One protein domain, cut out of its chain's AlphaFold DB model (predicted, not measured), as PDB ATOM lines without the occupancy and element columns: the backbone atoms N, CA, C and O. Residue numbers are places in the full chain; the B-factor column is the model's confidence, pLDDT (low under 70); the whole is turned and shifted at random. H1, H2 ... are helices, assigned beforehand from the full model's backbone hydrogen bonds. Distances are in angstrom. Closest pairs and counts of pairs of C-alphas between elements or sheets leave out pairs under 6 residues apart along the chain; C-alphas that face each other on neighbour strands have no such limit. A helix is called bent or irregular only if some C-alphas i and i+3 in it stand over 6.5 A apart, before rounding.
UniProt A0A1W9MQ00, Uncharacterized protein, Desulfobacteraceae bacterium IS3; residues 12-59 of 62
ATOM      1  N   ASP A  12       5.528  10.005 -48.751       88.38
ATOM      2  CA  ASP A  12       5.404   9.670 -50.182       88.38
ATOM      3  C   ASP A  12       5.129  10.901 -51.062       88.38
ATOM      4  O   ASP A  12       5.401  10.916 -52.267       88.38
ATOM      5  N   ILE A  13       4.516  11.936 -50.481       90.62
ATOM      6  CA  ILE A  13       4.207  13.192 -51.174       90.62
ATOM      7  C   ILE A  13       5.374  14.172 -51.046       90.62
ATOM      8  O   ILE A  13       5.590  14.973 -51.956       90.62
ATOM      9  N   ARG A  14       6.152  14.091 -49.959       88.88
ATOM     10  CA  ARG A  14       7.323  14.946 -49.726       88.88
ATOM     11  C   ARG A  14       8.292  14.873 -50.901       88.88
ATOM     12  O   ARG A  14       8.627  15.911 -51.465       88.88
ATOM     13  N   ASP A  15       8.663  13.669 -51.320       88.81
ATOM     14  CA  ASP A  15       9.641  13.497 -52.399       88.81
ATOM     15  C   ASP A  15       9.105  13.986 -53.750       88.81
ATOM     16  O   ASP A  15       9.849  14.568 -54.536       88.81
ATOM     17  N   LYS A  16       7.794  13.849 -53.997       91.25
ATOM     18  CA  LYS A  16       7.142  14.376 -55.208       91.25
ATOM     19  C   LYS A  16       7.135  15.902 -55.241       91.25
ATOM     20  O   LYS A  16       7.369  16.487 -56.294       91.25
ATOM     21  N   ILE A  17       6.875  16.540 -54.099       89.44
ATOM     22  CA  ILE A  17       6.911  18.002 -53.973       89.44
ATOM     23  C   ILE A  17       8.340  18.507 -54.170       89.44
ATOM     24  O   ILE A  17       8.545  19.438 -54.942       89.44
ATOM     25  N   ILE A  18       9.329  17.876 -53.530       89.06
ATOM     26  CA  ILE A  18      10.742  18.241 -53.707       89.06
ATOM     27  C   ILE A  18      11.151  18.082 -55.172       89.06
ATOM     28  O   ILE A  18      11.766  18.981 -55.736       89.06
ATOM     29  N   TRP A  19      10.785  16.968 -55.808       90.44
ATOM     30  CA  TRP A  19      11.079  16.723 -57.218       90.44
ATOM     31  C   TRP A  19      10.473  17.796 -58.132       90.44
ATOM     32  O   TRP A  19      11.168  18.320 -58.996       90.44
ATOM     33  N   LEU A  20       9.214  18.185 -57.898       90.12
ATOM     34  CA  LEU A  20       8.565  19.271 -58.632       90.12
ATOM     35  C   LEU A  20       9.306  20.601 -58.450       90.12
ATOM     36  O   LEU A  20       9.554  21.300 -59.427       90.12
ATOM     37  N   LEU A  21       9.668  20.947 -57.213       90.12
ATOM     38  CA  LEU A  21      10.361  22.199 -56.910       90.12
ATOM     39  C   LEU A  21      11.758  22.257 -57.539       90.12
ATOM     40  O   LEU A  21      12.163  23.321 -58.000       90.12
ATOM     41  N   LYS A  22      12.456  21.119 -57.644       89.50
ATOM     42  CA  LYS A  22      13.772  21.042 -58.299       89.50
ATOM     43  C   LYS A  22      13.730  21.432 -59.772       89.50
ATOM     44  O   LYS A  22      14.702  21.975 -60.282       89.50
ATOM     45  N   HIS A  23      12.610  21.215 -60.461       91.06
ATOM     46  CA  HIS A  23      12.467  21.666 -61.849       91.06
ATOM     47  C   HIS A  23      12.492  23.188 -62.001       91.06
ATOM     48  O   HIS A  23      12.789  23.679 -63.086       91.06
ATOM     49  N   PHE A  24      12.226  23.923 -60.922       89.94
ATOM     50  CA  PHE A  24      12.247  25.378 -60.904       89.94
ATOM     51  C   PHE A  24      13.566  25.953 -60.360       89.94
ATOM     52  O   PHE A  24      13.698  27.173 -60.290       89.94
ATOM     53  N   GLU A  25      14.566  25.126 -60.015       85.62
ATOM     54  CA  GLU A  25      15.882  25.622 -59.566       85.62
ATOM     55  C   GLU A  25      16.529  26.535 -60.616       85.62
ATOM     56  O   GLU A  25      17.036  27.606 -60.284       85.62
ATOM     57  N   SER A  26      16.425  26.189 -61.903       83.50
ATOM     58  CA  SER A  26      16.937  27.038 -62.987       83.50
ATOM     59  C   SER A  26      16.150  28.338 -63.185       83.50
ATOM     60  O   SER A  26      16.627  29.235 -63.874       83.50
ATOM     61  N   GLU A  27      14.954  28.445 -62.605       87.62
ATOM     62  CA  GLU A  27      14.115  29.650 -62.628       87.62
ATOM     63  C   GLU A  27      14.259  30.486 -61.342       87.62
ATOM     64  O   GLU A  27      13.602  31.518 -61.198       87.62
ATOM     65  N   GLY A  28      15.148  30.078 -60.426       83.69
ATOM     66  CA  GLY A  28      15.468  30.811 -59.200       83.69
ATOM     67  C   GLY A  28      14.743  30.319 -57.947       83.69
ATOM     68  O   GLY A  28      14.672  31.057 -56.963       83.69
ATOM     69  N   VAL A  29      14.189  29.102 -57.959       86.62
ATOM     70  CA  VAL A  29      13.678  28.457 -56.740       86.62
ATOM     71  C   VAL A  29      14.830  27.810 -55.980       86.62
ATOM     72  O   VAL A  29      15.487  26.910 -56.485       86.62
ATOM     73  N   GLU A  30      15.036  28.226 -54.736       83.50
ATOM     74  CA  GLU A  30      16.008  27.607 -53.835       83.50
ATOM     75  C   GLU A  30      15.282  26.709 -52.829       83.50
ATOM     76  O   GLU A  30      14.388  27.152 -52.101       83.50
ATOM     77  N   ILE A  31      15.664  25.432 -52.791       84.50
ATOM     78  CA  ILE A  31      15.185  24.475 -51.793       84.50
ATOM     79  C   ILE A  31      16.231  24.414 -50.686       84.50
ATOM     80  O   ILE A  31      17.342  23.941 -50.907       84.50
ATOM     81  N   MET A  32      15.868  24.879 -49.496       81.88
ATOM     82  CA  MET A  32      16.758  24.907 -48.335       81.88
ATOM     83  C   MET A  32      16.215  24.021 -47.219       81.88
ATOM     84  O   MET A  32      14.995  23.891 -47.063       81.88
ATOM     85  N   SER A  33      17.108  23.412 -46.438       80.62
ATOM     86  CA  SER A  33      16.705  22.744 -45.202       80.62
ATOM     87  C   SER A  33      16.414  23.771 -44.103       80.62
ATOM     88  O   SER A  33      16.768  24.947 -44.209       80.62
ATOM     89  N   GLN A  34      15.726  23.341 -43.044       78.62
ATOM     90  CA  GLN A  34      15.471  24.222 -41.907       78.62
ATOM     91  C   GLN A  34      16.778  24.632 -41.213       78.62
ATOM     92  O   GLN A  34      16.920  25.802 -40.864       78.62
ATOM     93  N   ASP A  35      17.726  23.703 -41.096       78.12
ATOM     94  CA  ASP A  35      19.040  23.945 -40.500       78.12
ATOM     95  C   ASP A  35      19.814  25.003 -41.305       78.12
ATOM     96  O   ASP A  35      20.284  25.986 -40.737       78.12
ATOM     97  N   ASP A  36      19.817  24.905 -42.644       80.75
ATOM     98  CA  ASP A  36      20.461  25.906 -43.513       80.75
ATOM     99  C   ASP A  36      19.863  27.313 -43.322       80.75
ATOM    100  O   ASP A  36      20.564  28.323 -43.396       80.75
ATOM    101  N   ILE A  37      18.550  27.412 -43.078       81.38
ATOM    102  CA  ILE A  37      17.879  28.697 -42.830       81.38
ATOM    103  C   ILE A  37      18.292  29.277 -41.472       81.38
ATOM    104  O   ILE A  37      18.418  30.500 -41.342       81.38
ATOM    105  N   GLU A  38      18.455  28.438 -40.451       82.62
ATOM    106  CA  GLU A  38      18.909  28.864 -39.125       82.62
ATOM    107  C   GLU A  38      20.364  29.341 -39.171       82.62
ATOM    108  O   GLU A  38      20.652  30.443 -38.694       82.62
ATOM    109  N   ASP A  39      21.234  28.610 -39.864       82.19
ATOM    110  CA  ASP A  39      22.627  28.999 -40.095       82.19
ATOM    111  C   ASP A  39      22.728  30.322 -40.864       82.19
ATOM    112  O   ASP A  39      23.462  31.232 -40.472       82.19
ATOM    113  N   LEU A  40      21.931  30.498 -41.925       82.56
ATOM    114  CA  LEU A  40      21.892  31.761 -42.665       82.56
ATOM    115  C   LEU A  40      21.441  32.939 -41.802       82.56
ATOM    116  O   LEU A  40      21.967  34.044 -41.949       82.56
ATOM    117  N   LYS A  41      20.475  32.732 -40.902       82.50
ATOM    118  CA  LYS A  41      20.056  33.774 -39.955       82.50
ATOM    119  C   LYS A  41      21.174  34.116 -38.979       82.50
ATOM    120  O   LYS A  41      21.354  35.298 -38.690       82.50
ATOM    121  N   LEU A  42      21.925  33.119 -38.509       83.56
ATOM    122  CA  LEU A  42      23.074  33.319 -37.632       83.56
ATOM    123  C   LEU A  42      24.150  34.162 -38.332       83.56
ATOM    124  O   LEU A  42      24.570  35.189 -37.806       83.56
ATOM    125  N   LEU A  43      24.515  33.794 -39.562       81.50
ATOM    126  CA  LEU A  43      25.479  34.532 -40.386       81.50
ATOM    127  C   LEU A  43      25.006  35.953 -40.720       81.50
ATOM    128  O   LEU A  43      25.796  36.894 -40.760       81.50
ATOM    129  N   ALA A  44      23.711  36.133 -40.979       80.75
ATOM    130  CA  ALA A  44      23.145  37.454 -41.218       80.75
ATOM    131  C   ALA A  44      23.193  38.335 -39.960       80.75
ATOM    132  O   ALA A  44      23.403  39.543 -40.082       80.75
ATOM    133  N   ALA A  45      23.022  37.746 -38.773       81.44
ATOM    134  CA  ALA A  45      23.089  38.452 -37.498       81.44
ATOM    135  C   ALA A  45      24.517  38.912 -37.160       81.44
ATOM    136  O   ALA A  45      24.693  40.045 -36.716       81.44
ATOM    137  N   THR A  46      25.533  38.094 -37.447       78.31
ATOM    138  CA  THR A  46      26.946  38.441 -37.200       78.31
ATOM    139  C   THR A  46      27.518  39.414 -38.232       78.31
ATOM    140  O   THR A  46      28.586  39.989 -38.047       78.31
ATOM    141  N   ARG A  47      26.793  39.685 -39.322       75.56
ATOM    142  CA  ARG A  47      27.241  40.575 -40.407       75.56
ATOM    143  C   ARG A  47      27.400  42.044 -39.997       75.56
ATOM    144  O   ARG A  47      28.025  42.807 -40.729       75.56
ATOM    145  N   GLY A  48      26.787  42.447 -38.884       72.69
ATOM    146  CA  GLY A  48      26.937  43.778 -38.290       72.69
ATOM    147  C   GLY A  48      28.026  43.864 -37.219       72.69
ATOM    148  O   GLY A  48      28.234  44.943 -36.669       72.69
ATOM    149  N   GLU A  49      28.686  42.750 -36.896       77.69
ATOM    150  CA  GLU A  49      29.749  42.708 -35.895       77.69
ATOM    151  C   GLU A  49      31.051  43.294 -36.453       77.69
ATOM    152  O   GLU A  49      31.317  43.281 -37.660       77.69
ATOM    153  N   GLU A  50      31.862  43.853 -35.556       76.44
ATOM    154  CA  GLU A  50      33.138  44.459 -35.911       76.44
ATOM    155  C   GLU A  50      34.066  43.391 -36.503       76.44
ATOM    156  O   GLU A  50      34.439  42.415 -35.852       76.44
ATOM    157  N   SER A  51      34.393  43.546 -37.784       80.38
ATOM    158  CA  SER A  51      35.241  42.598 -38.497       80.38
ATOM    159  C   SER A  51      36.701  42.953 -38.249       80.38
ATOM    160  O   SER A  51      37.147  44.032 -38.642       80.38
ATOM    161  N   ILE A  52      37.462  42.047 -37.643       83.94
ATOM    162  CA  ILE A  52      38.911  42.218 -37.511       83.94
ATOM    163  C   ILE A  52      39.637  41.647 -38.739       83.94
ATOM    164  O   ILE A  52      39.183  40.658 -39.325       83.94
ATOM    165  N   PRO A  53      40.772  42.233 -39.162       86.69
ATOM    166  CA  PRO A  53      41.629  41.626 -40.170       86.69
ATOM    167  C   PRO A  53      42.035  40.206 -39.765       86.69
ATOM    168  O   PRO A  53      42.364  39.947 -38.610       86.69
ATOM    169  N   PHE A  54      42.091  39.288 -40.730       84.19
ATOM    170  CA  PHE A  54      42.466  37.895 -40.458       84.19
ATOM    171  C   PHE A  54      43.850  37.763 -39.795       84.19
ATOM    172  O   PHE A  54      44.069  36.909 -38.944       84.19
ATOM    173  N   SER A  55      44.776  38.665 -40.127       85.44
ATOM    174  CA  SER A  55      46.094  38.756 -39.491       85.44
ATOM    175  C   SER A  55      46.044  39.140 -38.009       85.44
ATOM    176  O   SER A  55      46.981  38.842 -37.278       85.44
ATOM    177  N   GLU A  56      44.991  39.826 -37.567       84.56
ATOM    178  CA  GLU A  56      44.771  40.194 -36.170       84.56
ATOM    179  C   GLU A  56      44.112  39.062 -35.383       84.56
ATOM    180  O   GLU A  56      44.522  38.812 -34.256       84.56
ATOM    181  N   TYR A  57      43.203  38.310 -36.010       82.50
ATOM    182  CA  TYR A  57      42.628  37.079 -35.452       82.50
ATOM    183  C   TYR A  57      43.697  36.020 -35.121       82.50
ATOM    184  O   TYR A  57      43.625  35.358 -34.094       82.50
ATOM    185  N   LEU A  58      44.726  35.890 -35.965       87.50
ATOM    186  CA  LEU A  58      45.806  34.909 -35.784       87.50
ATOM    187  C   LEU A  58      46.828  35.269 -34.693       87.50
ATOM    188  O   LEU A  58      47.730  34.481 -34.429       87.50
ATOM    189  N   LYS A  59      46.737  36.446 -34.059       84.94
ATOM    190  CA  LYS A  59      47.706  36.844 -33.019       84.94
ATOM    191  C   LYS A  59      47.573  36.039 -31.725       84.94
ATOM    192  O   LYS A  59      48.546  35.969 -30.981       84.94
TER     193      LYS A  59
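Overview. This is residues 12 to 59 of the 62 residues of an uncharacterized protein of Desulfobacteraceae bacterium IS3 (UniProt A0A1W9MQ00). Three separate helices are strung out one after another along a rod, with no packed core: H1 makes one end, H2 is in the middle and the short H3 makes the other end. Between H1 and H2 the link swings out to the side and folds back, and its residues 23 to 28 stick out. The printed part has 48 residues with three named helices, in the order H1, H2, H3, and no named strand; its class is all helix. It is extended, with a radius of gyration of the C-alphas of 17.7 A, and the C-alphas span 52 by 21 by 18 A.

Along the chain. Find C-alpha 12 at (5.404, 9.670, -50.182); from there H1 runs through residues 12 to 22, 16.3 A from first to last C-alpha. H1 is neither bent nor irregular, but only just: C-alphas 12 and 15 are 6.1 A apart. Next look at residues 25 to 27, a short run of helix that bears no name. Go on to C-alpha 34 at (15.471, 24.222, -41.907), where H2 begins; it runs to residue 46 and is the longest helix, with 13 residues and 18.9 A from first to last C-alpha. After it comes H3, residues 54 to 59, which ends at C-alpha 59 at (47.706, 36.844, -33.019).

Arrangement. Start at H1 and you will find that it touches no helix. H1 and H2 are apart, with no C-alpha of the one within 8 A of the other. By the same measure H2 and H3 are apart, and so are H1 and H3. Residues 32 to 59 stand free, of which 34 to 46 belong to H2 and 54 to 59 to H3; residues 12 to 17 of H1 stand free as well. Along the backbone of H2, every O i to N i+4 pair is within hydrogen-bond range, while in H1 it is 6 of 7 and in H3 it is 1 of 2. In H3, 2 of 3 O i to N i+3 pairs are within range.

Size, cuts and confidence. The C-alphas of Asp 12 and Lys 59, the first and last printed residues, are the two farthest apart, at 53.1 A. The printed part has no cut. The link from H1 to H2 is long, with 11 residues between them, and the link from H2 to H3 is short, with 7. Look at the B-factor column for the model's confidence: the mean pLDDT of the printed part is 84.2, and no printed residue is under 70.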